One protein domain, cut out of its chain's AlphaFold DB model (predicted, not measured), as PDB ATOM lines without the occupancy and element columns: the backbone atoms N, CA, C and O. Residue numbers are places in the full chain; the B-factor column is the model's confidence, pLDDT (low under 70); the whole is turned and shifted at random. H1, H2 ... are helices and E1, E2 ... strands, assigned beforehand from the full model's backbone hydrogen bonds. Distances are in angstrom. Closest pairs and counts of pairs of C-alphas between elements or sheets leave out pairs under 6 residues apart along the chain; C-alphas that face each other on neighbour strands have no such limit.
ATOM      1  N   ALA A   3      64.673  44.183 112.401       87.75
ATOM      2  CA  ALA A   3      65.978  43.562 112.610       87.75
ATOM      3  C   ALA A   3      67.027  44.619 112.993       87.75
ATOM      4  O   ALA A   3      66.800  45.825 112.917       87.75
ATOM      5  N   TYR A   4      68.200  44.166 113.416       88.62
ATOM      6  CA  TYR A   4      69.309  45.015 113.830       88.62
ATOM      7  C   TYR A   4      70.533  44.703 112.987       88.62
ATOM      8  O   TYR A   4      70.975  43.557 112.913       88.62
ATOM      9  N   ARG A   5      71.103  45.732 112.364       87.56
ATOM     10  CA  ARG A   5      72.320  45.635 111.564       87.56
ATOM     11  C   ARG A   5      73.513  46.134 112.368       87.56
ATOM     12  O   ARG A   5      73.498  47.255 112.864       87.56
ATOM     13  N   CYS A   6      74.560  45.325 112.467       90.75
ATOM     14  CA  CYS A   6      75.835  45.743 113.034       90.75
ATOM     15  C   CYS A   6      76.529  46.734 112.091       90.75
ATOM     16  O   CYS A   6      76.781  46.412 110.933       90.75
ATOM     17  N   GLU A   7      76.902  47.907 112.589       89.50
ATOM     18  CA  GLU A   7      77.621  48.932 111.822       89.50
ATOM     19  C   GLU A   7      79.063  48.523 111.497       89.50
ATOM     20  O   GLU A   7      79.653  49.017 110.544       89.50
ATOM     21  N   HIS A   8      79.628  47.586 112.262       88.06
ATOM     22  CA  HIS A   8      81.031  47.200 112.135       88.06
ATOM     23  C   HIS A   8      81.285  46.141 111.053       88.06
ATOM     24  O   HIS A   8      82.334  46.147 110.416       88.06
ATOM     25  N   CYS A   9      80.356  45.197 110.871       88.69
ATOM     26  CA  CYS A   9      80.490  44.095 109.906       88.69
ATOM     27  C   CYS A   9      79.283  43.937 108.974       88.69
ATOM     28  O   CYS A   9      79.298  43.085 108.092       88.69
ATOM     29  N   GLY A  10      78.216  44.714 109.172       85.69
ATOM     30  CA  GLY A  10      76.997  44.627 108.373       85.69
ATOM     31  C   GLY A  10      76.077  43.454 108.716       85.69
ATOM     32  O   GLY A  10      75.035  43.333 108.082       85.69
ATOM     33  N   ALA A  11      76.422  42.622 109.705       86.38
ATOM     34  CA  ALA A  11      75.605  41.490 110.139       86.38
ATOM     35  C   ALA A  11      74.188  41.921 110.529       86.38
ATOM     36  O   ALA A  11      74.039  42.815 111.360       86.38
ATOM     37  N   VAL A  12      73.171  41.254 109.985       87.88
ATOM     38  CA  VAL A  12      71.764  41.490 110.332       87.88
ATOM     39  C   VAL A  12      71.291  40.387 111.269       87.88
ATOM     40  O   VAL A  12      71.437  39.203 110.971       87.88
ATOM     41  N   VAL A  13      70.722  40.769 112.407       86.88
ATOM     42  CA  VAL A  13      70.150  39.844 113.386       86.88
ATOM     43  C   VAL A  13      68.712  40.226 113.708       86.88
ATOM     44  O   VAL A  13      68.364  41.401 113.746       86.88
ATOM     45  N   LYS A  14      67.861  39.230 113.960       83.19
ATOM     46  CA  LYS A  14      66.422  39.438 114.207       83.19
ATOM     47  C   LYS A  14      66.101  40.044 115.584       83.19
ATOM     48  O   LYS A  14      64.989  40.505 115.795       83.19
ATOM     49  N   SER A  15      67.057  40.060 116.512       81.69
ATOM     50  CA  SER A  15      66.875  40.543 117.889       81.69
ATOM     51  C   SER A  15      68.042  41.444 118.273       81.69
ATOM     52  O   SER A  15      69.162  41.137 117.872       81.69
ATOM     53  N   GLU A  16      67.815  42.502 119.059       80.12
ATOM     54  CA  GLU A  16      68.874  43.427 119.496       80.12
ATOM     55  C   GLU A  16      69.943  42.687 120.317       80.12
ATOM     56  O   GLU A  16      69.684  42.293 121.461       80.12
ATOM     57  N   PRO A  17      71.152  42.462 119.774       79.75
ATOM     58  CA  PRO A  17      72.169  41.736 120.501       79.75
ATOM     59  C   PRO A  17      73.050  42.734 121.268       79.75
ATOM     60  O   PRO A  17      73.424  43.794 120.770       79.75
ATOM     61  N   LYS A  18      73.478  42.374 122.482       85.12
ATOM     62  CA  LYS A  18      74.493  43.164 123.213       85.12
ATOM     63  C   LYS A  18      75.885  43.065 122.575       85.12
ATOM     64  O   LYS A  18      76.760  43.875 122.864       85.12
ATOM     65  N   VAL A  19      76.108  42.023 121.774       87.88
ATOM     66  CA  VAL A  19      77.388  41.673 121.151       87.88
ATOM     67  C   VAL A  19      77.116  41.072 119.776       87.88
ATOM     68  O   VAL A  19      76.267  40.193 119.654       87.88
ATOM     69  N   CYS A  20      77.834  41.511 118.745       86.69
ATOM     70  CA  CYS A  20      77.673  40.960 117.401       86.69
ATOM     71  C   CYS A  20      78.119  39.490 117.380       86.69
ATOM     72  O   CYS A  20      79.256  39.222 117.762       86.69
ATOM     73  N   PRO A  21      77.303  38.541 116.893       86.06
ATOM     74  CA  PRO A  21      77.703  37.134 116.833       86.06
ATOM     75  C   PRO A  21      78.831  36.864 115.826       86.06
ATOM     76  O   PRO A  21      79.487  35.836 115.920       86.06
ATOM     77  N   LEU A  22      79.055  37.776 114.871       86.56
ATOM     78  CA  LEU A  22      80.063  37.620 113.822       86.56
ATOM     79  C   LEU A  22      81.384  38.319 114.160       86.56
ATOM     80  O   LEU A  22      82.444  37.721 114.033       86.56
ATOM     81  N   CYS A  23      81.336  39.584 114.586       89.06
ATOM     82  CA  CYS A  23      82.547  40.373 114.851       89.06
ATOM     83  C   CYS A  23      82.796  40.657 116.338       89.06
ATOM     84  O   CYS A  23      83.761  41.338 116.673       89.06
ATOM     85  N   TYR A  24      81.923  40.186 117.234       87.88
ATOM     86  CA  TYR A  24      82.008  40.380 118.687       87.88
ATOM     87  C   TYR A  24      82.062  41.846 119.157       87.88
ATOM     88  O   TYR A  24      82.328  42.127 120.330       87.88
ATOM     89  N   ALA A  25      81.746  42.798 118.273       86.19
ATOM     90  CA  ALA A  25      81.605  44.201 118.625       86.19
ATOM     91  C   ALA A  25      80.412  44.394 119.574       86.19
ATOM     92  O   ALA A  25      79.330  43.851 119.354       86.19
ATOM     93  N   LYS A  26      80.612  45.172 120.643       82.31
ATOM     94  CA  LYS A  26      79.613  45.392 121.709       82.31
ATOM     95  C   LYS A  26      78.736  46.635 121.499       82.31
ATOM     96  O   LYS A  26      77.885  46.930 122.330       82.31
ATOM     97  N   LYS A  27      79.003  47.423 120.455       78.50
ATOM     98  CA  LYS A  27      78.345  48.707 120.161       78.50
ATOM     99  C   LYS A  27      78.211  48.878 118.647       78.50
ATOM    100  O   LYS A  27      79.012  48.311 117.908       78.50
ATOM    101  N   GLY A  28      77.232  49.675 118.224       82.62
ATOM    102  CA  GLY A  28      76.973  49.980 116.815       82.62
ATOM    103  C   GLY A  28      75.990  49.003 116.183       82.62
ATOM    104  O   GLY A  28      76.368  48.212 115.321       82.62
ATOM    105  N   PHE A  29      74.741  49.023 116.655       87.06
ATOM    106  CA  PHE A  29      73.625  48.342 116.004       87.06
ATOM    107  C   PHE A  29      72.588  49.379 115.610       87.06
ATOM    108  O   PHE A  29      72.127  50.144 116.454       87.06
ATOM    109  N   VAL A  30      72.216  49.378 114.336       89.25
ATOM    110  CA  VAL A  30      71.148  50.222 113.811       89.25
ATOM    111  C   VAL A  30      69.927  49.364 113.543       89.25
ATOM    112  O   VAL A  30      70.028  48.267 112.989       89.25
ATOM    113  N   LYS A  31      68.765  49.857 113.964       89.56
ATOM    114  CA  LYS A  31      67.491  49.212 113.675       89.56
ATOM    115  C   LYS A  31      67.200  49.375 112.186       89.56
ATOM    116  O   LYS A  31      67.228  50.489 111.669       89.56
ATOM    117  N   VAL A  32      66.963  48.264 111.508       87.81
ATOM    118  CA  VAL A  32      66.613  48.214 110.092       87.81
ATOM    119  C   VAL A  32      65.278  47.503 109.957       87.81
ATOM    120  O   VAL A  32      65.043  46.480 110.604       87.81
ATOM    121  N   ASP A  33      64.393  48.059 109.140       81.50
ATOM    122  CA  ASP A  33      63.210  47.324 108.723       81.50
ATOM    123  C   ASP A  33      63.619  46.434 107.554       81.50
ATOM    124  O   ASP A  33      64.125  46.908 106.536       81.50
ATOM    125  N   VAL A  34      63.515  45.127 107.764       73.25
ATOM    126  CA  VAL A  34      63.759  44.139 106.722       73.25
ATOM    127  C   VAL A  34      62.387  43.695 106.267       73.25
ATOM    128  O   VAL A  34      61.659  43.042 107.022       73.25
ATOM    129  N   ASP A  35      62.015  44.107 105.066       67.50
ATOM    130  CA  ASP A  35      60.867  43.528 104.390       67.50
ATOM    131  C   ASP A  35      61.213  42.056 104.146       67.50
ATOM    132  O   ASP A  35      62.267  41.750 103.579       67.50
ATOM    133  N   ASP A  36      60.397  41.143 104.677       59.38
ATOM    134  CA  ASP A  36      60.515  39.735 104.307       59.38
ATOM    135  C   ASP A  36      60.151  39.720 102.821       59.38
ATOM    136  O   ASP A  36      59.017  40.097 102.504       59.38
ATOM    137  N   PRO A  37      61.100  39.440 101.904       61.91
ATOM    138  CA  PRO A  37      60.786  39.501 100.489       61.91
ATOM    139  C   PRO A  37      59.570  38.602 100.272       61.91
ATOM    140  O   PRO A  37      59.567  37.486 100.809       61.91
ATOM    141  N   PRO A  38      58.528  39.072  99.558       56.31
ATOM    142  CA  PRO A  38      57.377  38.235  99.281       56.31
ATOM    143  C   PRO A  38      57.927  36.933  98.722       56.31
ATOM    144  O   PRO A  38      58.773  36.945  97.826       56.31
ATOM    145  N   ARG A  39      57.546  35.823  99.356       57.41
ATOM    146  CA  ARG A  39      57.956  34.495  98.929       57.41
ATOM    147  C   ARG A  39      57.416  34.351  97.514       57.41
ATOM    148  O   ARG A  39      56.231  34.118  97.329       57.41
ATOM    149  N   ASP A  40      58.259  34.626  96.530       56.66
ATOM    150  CA  ASP A  40      57.876  34.546  95.134       56.66
ATOM    151  C   ASP A  40      57.672  33.051  94.873       56.66
ATOM    152  O   ASP A  40      58.634  32.276  94.801       56.66
ATOM    153  N   ASP A  41      56.412  32.609  94.865       58.03
ATOM    154  CA  ASP A  41      56.032  31.204  94.679       58.03
ATOM    155  C   ASP A  41      56.676  30.627  93.404       58.03
ATOM    156  O   ASP A  41      57.058  29.457  93.366       58.03
ATOM    157  N   GLU A  42      56.896  31.464  92.383       57.84
ATOM    158  CA  GLU A  42      57.588  31.077  91.152       57.84
ATOM    159  C   GLU A  42      59.083  30.781  91.372       57.84
ATOM    160  O   GLU A  42      59.619  29.827  90.802       57.84
ATOM    161  N   PHE A  43      59.766  31.560  92.218       59.44
ATOM    162  CA  PHE A  43      61.169  31.313  92.559       59.44
ATOM    163  C   PHE A  43      61.315  30.055  93.416       59.44
ATOM    164  O   PHE A  43      62.221  29.254  93.189       59.44
ATOM    165  N   THR A  44      60.394  29.855  94.363       66.81
ATOM    166  CA  THR A  44      60.375  28.668  95.228       66.81
ATOM    167  C   THR A  44      60.200  27.403  94.392       66.81
ATOM    168  O   THR A  44      61.001  26.480  94.512       66.81
ATOM    169  N   LYS A  45      59.257  27.418  93.443       72.06
ATOM    170  CA  LYS A  45      59.022  26.291  92.542       72.06
ATOM    171  C   LYS A  45      60.233  25.971  91.661       72.06
ATOM    172  O   LYS A  45      60.626  24.814  91.573       72.06
ATOM    173  N   LYS A  46      60.873  26.984  91.059       72.94
ATOM    174  CA  LYS A  46      62.100  26.777  90.263       72.94
ATOM    175  C   LYS A  46      63.245  26.219  91.108       72.94
ATOM    176  O   LYS A  46      64.003  25.386  90.624       72.94
ATOM    177  N   TYR A  47      63.382  26.674  92.353       79.25
ATOM    178  CA  TYR A  47      64.382  26.146  93.276       79.25
ATOM    179  C   TYR A  47      64.112  24.670  93.604       79.25
ATOM    180  O   TYR A  47      65.030  23.860  93.525       79.25
ATOM    181  N   GLU A  48      62.858  24.304  93.890       77.88
ATOM    182  CA  GLU A  48      62.445  22.914  94.125       77.88
ATOM    183  C   GLU A  48      62.675  22.022  92.895       77.88
ATOM    184  O   GLU A  48      63.228  20.936  93.029       77.88
ATOM    185  N   GLU A  49      62.343  22.494  91.688       76.88
ATOM    186  CA  GLU A  49      62.595  21.759  90.438       76.88
ATOM    187  C   GLU A  49      64.095  21.509  90.200       76.88
ATOM    188  O   GLU A  49      64.481  20.427  89.755       76.88
ATOM    189  N   VAL A  50      64.960  22.483  90.509       81.00
ATOM    190  CA  VAL A  50      66.420  22.331  90.378       81.00
ATOM    191  C   VAL A  50      66.979  21.365  91.424       81.00
ATOM    192  O   VAL A  50      67.839  20.554  91.087       81.00
ATOM    193  N   VAL A  51      66.494  21.424  92.666       81.81
ATOM    194  CA  VAL A  51      66.892  20.485  93.728       81.81
ATOM    195  C   VAL A  51      66.482  19.058  93.363       81.81
ATOM    196  O   VAL A  51      67.331  18.173  93.372       81.81
ATOM    197  N   GLU A  52      65.238  18.846  92.926       78.19
ATOM    198  CA  GLU A  52      64.758  17.520  92.519       78.19
ATOM    199  C   GLU A  52      65.539  16.975  91.306       78.19
ATOM    200  O   GLU A  52      65.832  15.780  91.221       78.19
ATOM    201  N   ALA A  53      65.912  17.842  90.358       75.94
ATOM    202  CA  ALA A  53      66.739  17.458  89.216       75.94
ATOM    203  C   ALA A  53      68.167  17.055  89.626       75.94
ATOM    204  O   ALA A  53      68.722  16.125  89.038       75.94
ATOM    205  N   LEU A  54      68.754  17.722  90.626       76.75
ATOM    206  CA  LEU A  54      70.061  17.363  91.185       76.75
ATOM    207  C   LEU A  54      70.007  16.019  91.921       76.75
ATOM    208  O   LEU A  54      70.842  15.161  91.654       76.75
ATOM    209  N   GLU A  55      68.989  15.795  92.755       75.12
ATOM    210  CA  GLU A  55      68.804  14.522  93.466       75.12
ATOM    211  C   GLU A  55      68.625  13.348  92.491       75.12
ATOM    212  O   GLU A  55      69.246  12.296  92.643       75.12
ATOM    213  N   LYS A  56      67.845  13.539  91.418       72.50
ATOM    214  CA  LYS A  56      67.692  12.535  90.350       72.50
ATOM    215  C   LYS A  56      68.980  12.302  89.560       72.50
ATOM    216  O   LYS A  56      69.218  11.184  89.103       72.50
ATOM    217  N   TYR A  57      69.805  13.331  89.374       63.50
ATOM    218  CA  TYR A  57      71.115  13.187  88.740       63.50
ATOM    219  C   TYR A  57      72.080  12.383  89.623       63.50
ATOM    220  O   TYR A  57      72.812  11.546  89.102       63.50
ATOM    221  N   GLU A  58      72.043  12.564  90.943       59.84
ATOM    222  CA  GLU A  58      72.821  11.752  91.887       59.84
ATOM    223  C   GLU A  58      72.327  10.299  91.965       59.84
ATOM    224  O   GLU A  58      73.143   9.385  92.066       59.84
ATOM    225  N   GLU A  59      71.017  10.058  91.853       56.78
ATOM    226  CA  GLU A  59      70.443   8.702  91.833       56.78
ATOM    227  C   GLU A  59      70.700   7.963  90.500       56.78
ATOM    228  O   GLU A  59      70.792   6.734  90.467       56.78
ATOM    229  N   GLY A  60      70.849   8.708  89.397       53.22
ATOM    230  CA  GLY A  60      71.127   8.182  88.056       53.22
ATOM    231  C   GLY A  60      72.607   8.150  87.658       53.22
ATOM    232  O   GLY A  60      72.956   7.519  86.656       53.22
ATOM    233  N   ALA A  61      73.489   8.807  88.411       48.41
ATOM    234  CA  ALA A  61      74.923   8.681  88.224       48.41
ATOM    235  C   ALA A  61      75.363   7.332  88.807       48.41
ATOM    236  O   ALA A  61      75.087   7.055  89.978       48.41
TER     237      ALA A  61
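This is residues 3 to 61 of the 72 residues of an uncharacterized protein of Candidatus Woesearchaeota archaeon (UniProt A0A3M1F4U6). Look for a small compact head, the antiparallel hairpin of E1 and E2 with its long loop, and an arm, residues 36 to 61, that sticks out and holds helix H1. The 59 printed residues run E1, E2, H1, mixed in class, under half of them in named elements. The whole is extended, with a radius of gyration of the C-alphas of 18.4 A, spanning 52 by 27 by 15 A.

Find C-alpha 3 at (65.978, 43.562, 112.610), where E1, residues 3 to 6, begins. E2 is residues 29 to 33. H1, residues 41 to 60, runs 28.3 A to C-alpha 60 at (71.127, 8.182, 88.056).

In the hairpin of E1 and E2, N 5 and O 30 are within hydrogen-bond range at 2.8 A. Residues 4 to 5 also pair antiparallel with residues 12 to 13. E1 and H1 are apart. In H1 every O i to N i+4 pair is within hydrogen-bond range.

The farthest-apart C-alphas, Lys 27 and Gly 60, are 52.2 A apart. The E1 to E2 link is long. The printed part has no cut; pLDDT is under 70 at residues 35 to 44 and 57 to 61.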